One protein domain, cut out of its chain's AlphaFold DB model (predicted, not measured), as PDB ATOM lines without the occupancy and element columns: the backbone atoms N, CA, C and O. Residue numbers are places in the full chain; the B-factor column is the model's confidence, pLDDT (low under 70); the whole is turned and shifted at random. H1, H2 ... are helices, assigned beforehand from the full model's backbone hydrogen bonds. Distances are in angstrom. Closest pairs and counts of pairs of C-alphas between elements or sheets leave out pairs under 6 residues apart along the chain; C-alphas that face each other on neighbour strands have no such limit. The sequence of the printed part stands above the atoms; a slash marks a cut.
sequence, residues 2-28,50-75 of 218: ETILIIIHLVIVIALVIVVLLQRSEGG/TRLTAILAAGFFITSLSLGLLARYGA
ATOM      1  N   GLU A   2     509.477  25.219 625.130       65.25
ATOM      2  CA  GLU A   2     508.532  24.093 625.036       65.25
ATOM      3  C   GLU A   2     508.127  23.468 626.382       65.25
ATOM      4  O   GLU A   2     506.944  23.267 626.633       65.25
ATOM      5  N   THR A   3     509.071  23.257 627.309       79.38
ATOM      6  CA  THR A   3     508.763  22.766 628.668       79.38
ATOM      7  C   THR A   3     507.763  23.670 629.389       79.38
ATOM      8  O   THR A   3     506.890  23.193 630.101       79.38
ATOM      9  N   ILE A   4     507.856  24.982 629.154       83.75
ATOM     10  CA  ILE A   4     506.946  25.978 629.728       83.75
ATOM     11  C   ILE A   4     505.533  25.789 629.156       83.75
ATOM     12  O   ILE A   4     504.570  25.828 629.916       83.75
ATOM     13  N   LEU A   5     505.402  25.502 627.854       77.38
ATOM     14  CA  LEU A   5     504.113  25.194 627.222       77.38
ATOM     15  C   LEU A   5     503.504  23.890 627.755       77.38
ATOM     16  O   LEU A   5     502.306  23.850 628.021       77.38
ATOM     17  N   ILE A   6     504.317  22.853 627.977       83.44
ATOM     18  CA  ILE A   6     503.860  21.568 628.535       83.44
ATOM     19  C   ILE A   6     503.394  21.732 629.986       83.44
ATOM     20  O   ILE A   6     502.341  21.213 630.354       83.44
ATOM     21  N   ILE A   7     504.137  22.480 630.805       84.56
ATOM     22  CA  ILE A   7     503.778  22.734 632.205       84.56
ATOM     23  C   ILE A   7     502.494  23.567 632.286       84.56
ATOM     24  O   ILE A   7     501.581  23.209 633.028       84.56
ATOM     25  N   ILE A   8     502.385  24.641 631.499       83.31
ATOM     26  CA  ILE A   8     501.172  25.471 631.441       83.31
ATOM     27  C   ILE A   8     499.970  24.638 630.993       83.31
ATOM     28  O   ILE A   8     498.903  24.722 631.598       83.31
ATOM     29  N   HIS A   9     500.144  23.796 629.976       72.62
ATOM     30  CA  HIS A   9     499.086  22.916 629.502       72.62
ATOM     31  C   HIS A   9     498.652  21.912 630.578       72.62
ATOM     32  O   HIS A   9     497.458  21.782 630.835       72.62
ATOM     33  N   LEU A  10     499.600  21.267 631.264       81.69
ATOM     34  CA  LEU A  10     499.321  20.332 632.356       81.69
ATOM     35  C   LEU A  10     498.524  20.997 633.489       81.69
ATOM     36  O   LEU A  10     497.565  20.417 633.994       81.69
ATOM     37  N   VAL A  11     498.878  22.233 633.851       84.62
ATOM     38  CA  VAL A  11     498.161  23.004 634.877       84.62
ATOM     39  C   VAL A  11     496.738  23.348 634.425       84.62
ATOM     40  O   VAL A  11     495.801  23.169 635.201       84.62
ATOM     41  N   ILE A  12     496.544  23.784 633.174       79.56
ATOM     42  CA  ILE A  12     495.213  24.096 632.620       79.56
ATOM     43  C   ILE A  12     494.334  22.841 632.553       79.56
ATOM     44  O   ILE A  12     493.154  22.894 632.893       79.56
ATOM     45  N   VAL A  13     494.905  21.704 632.153       80.06
ATOM     46  CA  VAL A  13     494.200  20.417 632.103       80.06
ATOM     47  C   VAL A  13     493.727  20.010 633.494       80.06
ATOM     48  O   VAL A  13     492.547  19.719 633.673       80.06
ATOM     49  N   ILE A  14     494.606  20.050 634.498       82.75
ATOM     50  CA  ILE A  14     494.237  19.722 635.880       82.75
ATOM     51  C   ILE A  14     493.170  20.696 636.402       82.75
ATOM     52  O   ILE A  14     492.190  20.260 637.004       82.75
ATOM     53  N   ALA A  15     493.306  21.996 636.127       81.94
ATOM     54  CA  ALA A  15     492.318  22.999 636.520       81.94
ATOM     55  C   ALA A  15     490.936  22.720 635.904       81.94
ATOM     56  O   ALA A  15     489.928  22.779 636.605       81.94
ATOM     57  N   LEU A  16     490.875  22.350 634.623       74.94
ATOM     58  CA  LEU A  16     489.613  22.007 633.971       74.94
ATOM     59  C   LEU A  16     489.021  20.680 634.483       74.94
ATOM     60  O   LEU A  16     487.807  20.615 634.661       74.94
ATOM     61  N   VAL A  17     489.838  19.665 634.810       75.62
ATOM     62  CA  VAL A  17     489.363  18.436 635.487       75.62
ATOM     63  C   VAL A  17     488.699  18.798 636.818       75.62
ATOM     64  O   VAL A  17     487.591  18.344 637.097       75.62
ATOM     65  N   ILE A  18     489.355  19.631 637.633       82.06
ATOM     66  CA  ILE A  18     488.836  20.054 638.940       82.06
ATOM     67  C   ILE A  18     487.509  20.794 638.773       82.06
ATOM     68  O   ILE A  18     486.559  20.487 639.483       82.06
ATOM     69  N   VAL A  19     487.408  21.715 637.812       75.38
ATOM     70  CA  VAL A  19     486.163  22.451 637.531       75.38
ATOM     71  C   VAL A  19     485.036  21.506 637.098       75.38
ATOM     72  O   VAL A  19     483.915  21.628 637.591       75.38
ATOM     73  N   VAL A  20     485.323  20.526 636.238       74.69
ATOM     74  CA  VAL A  20     484.340  19.528 635.780       74.69
ATOM     75  C   VAL A  20     483.876  18.623 636.925       74.69
ATOM     76  O   VAL A  20     482.686  18.315 637.033       74.69
ATOM     77  N   LEU A  21     484.789  18.212 637.808       75.19
ATOM     78  CA  LEU A  21     484.445  17.399 638.975       75.19
ATOM     79  C   LEU A  21     483.705  18.208 640.040       75.19
ATOM     80  O   LEU A  21     482.771  17.685 640.644       75.19
ATOM     81  N   LEU A  22     484.056  19.478 640.237       73.31
ATOM     82  CA  LEU A  22     483.399  20.357 641.202       73.31
ATOM     83  C   LEU A  22     481.933  20.595 640.817       73.31
ATOM     84  O   LEU A  22     481.050  20.410 641.655       73.31
ATOM     85  N   GLN A  23     481.667  20.852 639.529       65.25
ATOM     86  CA  GLN A  23     480.313  20.980 638.965       65.25
ATOM     87  C   GLN A  23     479.466  19.702 639.121       65.25
ATOM     88  O   GLN A  23     478.238  19.758 639.091       65.25
ATOM     89  N   ARG A  24     480.104  18.541 639.317       64.25
ATOM     90  CA  ARG A  24     479.444  17.260 639.613       64.25
ATOM     91  C   ARG A  24     479.343  16.978 641.116       64.25
ATOM     92  O   ARG A  24     478.386  16.328 641.533       64.25
ATOM     93  N   SER A  25     480.300  17.451 641.916       57.62
ATOM     94  CA  SER A  25     480.405  17.168 643.354       57.62
ATOM     95  C   SER A  25     479.301  17.830 644.187       57.62
ATOM     96  O   SER A  25     478.890  17.265 645.193       57.62
ATOM     97  N   GLU A  26     478.734  18.944 643.710       57.59
ATOM     98  CA  GLU A  26     477.547  19.576 644.312       57.59
ATOM     99  C   GLU A  26     476.225  19.054 643.709       57.59
ATOM    100  O   GLU A  26     475.150  19.250 644.270       57.59
ATOM    101  N   GLY A  27     476.290  18.336 642.583       59.41
ATOM    102  CA  GLY A  27     475.130  17.903 641.791       59.41
ATOM    103  C   GLY A  27     474.793  16.408 641.857       59.41
ATOM    104  O   GLY A  27     474.038  15.928 641.015       59.41
ATOM    105  N   GLY A  28     475.369  15.645 642.796       63.91
ATOM    106  CA  GLY A  28     475.298  14.171 642.797       63.91
ATOM    107  C   GLY A  28     474.606  13.496 643.989       63.91
ATOM    108  O   GLY A  28     474.454  12.276 643.973       63.91
ATOM    109  N   THR A  50     472.368  14.288 634.198       67.62
ATOM    110  CA  THR A  50     473.423  13.283 634.377       67.62
ATOM    111  C   THR A  50     474.105  12.917 633.058       67.62
ATOM    112  O   THR A  50     475.335  12.815 633.025       67.62
ATOM    113  N   ARG A  51     473.333  12.736 631.975       66.25
ATOM    114  CA  ARG A  51     473.874  12.482 630.630       66.25
ATOM    115  C   ARG A  51     474.606  13.693 630.078       66.25
ATOM    116  O   ARG A  51     475.656  13.508 629.480       66.25
ATOM    117  N   LEU A  52     474.104  14.903 630.310       75.00
ATOM    118  CA  LEU A  52     474.765  16.126 629.869       75.00
ATOM    119  C   LEU A  52     476.151  16.244 630.511       75.00
ATOM    120  O   LEU A  52     477.136  16.369 629.792       75.00
ATOM    121  N   THR A  53     476.266  16.083 631.834       76.75
ATOM    122  CA  THR A  53     477.581  16.103 632.495       76.75
ATOM    123  C   THR A  53     478.485  14.964 632.023       76.75
ATOM    124  O   THR A  53     479.682  15.175 631.878       76.75
ATOM    125  N   ALA A  54     477.945  13.773 631.745       74.56
ATOM    126  CA  ALA A  54     478.739  12.662 631.212       74.56
ATOM    127  C   ALA A  54     479.284  12.958 629.804       74.56
ATOM    128  O   ALA A  54     480.443  12.663 629.521       74.56
ATOM    129  N   ILE A  55     478.477  13.585 628.944       74.88
ATOM    130  CA  ILE A  55     478.882  14.002 627.596       74.88
ATOM    131  C   ILE A  55     479.912  15.135 627.675       74.88
ATOM    132  O   ILE A  55     480.920  15.081 626.975       74.88
ATOM    133  N   LEU A  56     479.711  16.121 628.555       74.94
ATOM    134  CA  LEU A  56     480.673  17.205 628.775       74.94
ATOM    135  C   LEU A  56     481.998  16.680 629.348       74.94
ATOM    136  O   LEU A  56     483.060  17.095 628.894       74.94
ATOM    137  N   ALA A  57     481.951  15.734 630.290       72.69
ATOM    138  CA  ALA A  57     483.140  15.100 630.855       72.69
ATOM    139  C   ALA A  57     483.892  14.261 629.811       72.69
ATOM    140  O   ALA A  57     485.115  14.357 629.716       72.69
ATOM    141  N   ALA A  58     483.175  13.484 628.992       78.62
ATOM    142  CA  ALA A  58     483.769  12.729 627.893       78.62
ATOM    143  C   ALA A  58     484.398  13.660 626.843       78.62
ATOM    144  O   ALA A  58     485.536  13.439 626.436       78.62
ATOM    145  N   GLY A  59     483.700  14.733 626.457       80.75
ATOM    146  CA  GLY A  59     484.215  15.746 625.536       80.75
ATOM    147  C   GLY A  59     485.481  16.416 626.067       80.75
ATOM    148  O   GLY A  59     486.487  16.479 625.365       80.75
ATOM    149  N   PHE A  60     485.476  16.821 627.337       75.50
ATOM    150  CA  PHE A  60     486.641  17.395 628.000       75.50
ATOM    151  C   PHE A  60     487.843  16.431 628.020       75.50
ATOM    152  O   PHE A  60     488.964  16.827 627.689       75.50
ATOM    153  N   PHE A  61     487.612  15.157 628.344       78.38
ATOM    154  CA  PHE A  61     488.663  14.138 628.373       78.38
ATOM    155  C   PHE A  61     489.271  13.899 626.983       78.38
ATOM    156  O   PHE A  61     490.493  13.845 626.840       78.38
ATOM    157  N   ILE A  62     488.428  13.822 625.946       83.81
ATOM    158  CA  ILE A  62     488.866  13.672 624.553       83.81
ATOM    159  C   ILE A  62     489.699  14.883 624.127       83.81
ATOM    160  O   ILE A  62     490.802  14.704 623.620       83.81
ATOM    161  N   THR A  63     489.234  16.109 624.382       78.81
ATOM    162  CA  THR A  63     489.973  17.330 624.024       78.81
ATOM    163  C   THR A  63     491.320  17.424 624.748       78.81
ATOM    164  O   THR A  63     492.323  17.767 624.121       78.81
ATOM    165  N   SER A  64     491.378  17.062 626.035       75.81
ATOM    166  CA  SER A  64     492.637  17.009 626.790       75.81
ATOM    167  C   SER A  64     493.615  15.991 626.201       75.81
ATOM    168  O   SER A  64     494.809  16.271 626.096       75.81
ATOM    169  N   LEU A  65     493.119  14.820 625.799       81.19
ATOM    170  CA  LEU A  65     493.939  13.785 625.182       81.19
ATOM    171  C   LEU A  65     494.419  14.219 623.787       81.19
ATOM    172  O   LEU A  65     495.589  14.040 623.462       81.19
ATOM    173  N   SER A  66     493.562  14.862 622.988       82.81
ATOM    174  CA  SER A  66     493.905  15.361 621.651       82.81
ATOM    175  C   SER A  66     494.991  16.437 621.672       82.81
ATOM    176  O   SER A  66     495.923  16.350 620.874       82.81
ATOM    177  N   LEU A  67     494.917  17.425 622.575       77.56
ATOM    178  CA  LEU A  67     495.963  18.452 622.688       77.56
ATOM    179  C   LEU A  67     497.282  17.861 623.207       77.56
ATOM    180  O   LEU A  67     498.343  18.230 622.708       77.56
ATOM    181  N   GLY A  68     497.221  16.901 624.136       74.88
ATOM    182  CA  GLY A  68     498.400  16.170 624.604       74.88
ATOM    183  C   GLY A  68     499.066  15.342 623.499       74.88
ATOM    184  O   GLY A  68     500.292  15.357 623.371       74.88
ATOM    185  N   LEU A  69     498.279  14.665 622.655       78.12
ATOM    186  CA  LEU A  69     498.797  13.924 621.501       78.12
ATOM    187  C   LEU A  69     499.374  14.867 620.441       78.12
ATOM    188  O   LEU A  69     500.473  14.620 619.950       78.12
ATOM    189  N   LEU A  70     498.685  15.964 620.115       74.75
ATOM    190  CA  LEU A  70     499.156  16.927 619.117       74.75
ATOM    191  C   LEU A  70     500.451  17.622 619.559       74.75
ATOM    192  O   LEU A  70     501.369  17.777 618.755       74.75
ATOM    193  N   ALA A  71     500.567  17.965 620.844       68.38
ATOM    194  CA  ALA A  71     501.802  18.489 621.421       68.38
ATOM    195  C   ALA A  71     502.936  17.452 621.385       68.38
ATOM    196  O   ALA A  71     504.076  17.799 621.088       68.38
ATOM    197  N   ARG A  72     502.631  16.168 621.616       69.50
ATOM    198  CA  ARG A  72     503.623  15.086 621.557       69.50
ATOM    199  C   ARG A  72     504.095  14.767 620.138       69.50
ATOM    200  O   ARG A  72     505.248  14.389 619.973       69.50
ATOM    201  N   TYR A  73     503.238  14.911 619.130       69.50
ATOM    202  CA  TYR A  73     503.620  14.722 617.726       69.50
ATOM    203  C   TYR A  73     504.308  15.955 617.118       69.50
ATOM    204  O   TYR A  73     505.093  15.815 616.185       69.50
ATOM    205  N   GLY A  74     504.032  17.154 617.644       64.00
ATOM    206  CA  GLY A  74     504.714  18.396 617.264       64.00
ATOM    207  C   GLY A  74     506.082  18.590 617.927       64.00
ATOM    208  O   GLY A  74     506.901  19.346 617.408       64.00
ATOM    209  N   ALA A  75     506.344  17.892 619.035       62.31
ATOM    210  CA  ALA A  75     507.646  17.832 619.685       62.31
ATOM    211  C   ALA A  75     508.621  17.018 618.820       62.31
ATOM    212  O   ALA A  75     508.826  15.824 619.032       62.31
TER     213      ALA A  75
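AT A GLANCE: This is residues 2 to 28 and 50 to 75 of the 218 residues of the protein "Protein-export membrane protein SecG" of Aurantimonas endophytica (UniProt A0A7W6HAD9). Two long, nearly straight helices, H2 and H1, run side by side in opposite directions with few contacts between them, making a flat pair that is much longer than it is wide. The 53 printed residues hold two named helices, H1 then H2, and no named strand; the class is all helix. The whole is loose, with a radius of gyration of the C-alphas of 13.0 A, and spans 39 by 17 by 7 A.

HOW THE PARTS SIT: H2, residues 50 to 74, and H1, residues 2 to 25, only just touch, with 3 pairs of C-alphas within 8 A. The closest C-alphas are those of Val 13 and Ser 64, 6.5 A apart. H1 touches with residues 13 to 24 alone, H2 with residues 53 to 64 alone. They run opposite ways at a shallow tilt of 7 degrees, centre to centre 11.5 A. In both helices every O i to N i+4 pair is within hydrogen-bond range.

IN THESE COORDINATES: H2 measures 36.0 A from C-alpha 50 at (473.423, 13.283, 634.377) to C-alpha 74. H1 measures 34.3 A from C-alpha 2 at (508.532, 24.093, 625.036) to C-alpha 25.

THE WHOLE: The C-alphas farthest apart, of Gly 28 and Ala 75, are 39.9 A apart. Residues 29 to 49 are cut out, with 8.7 A between C-alphas 28 and 50. Residue 2 and residues 23 to 28, 50 to 51 and 71 to 75 have pLDDT under 70.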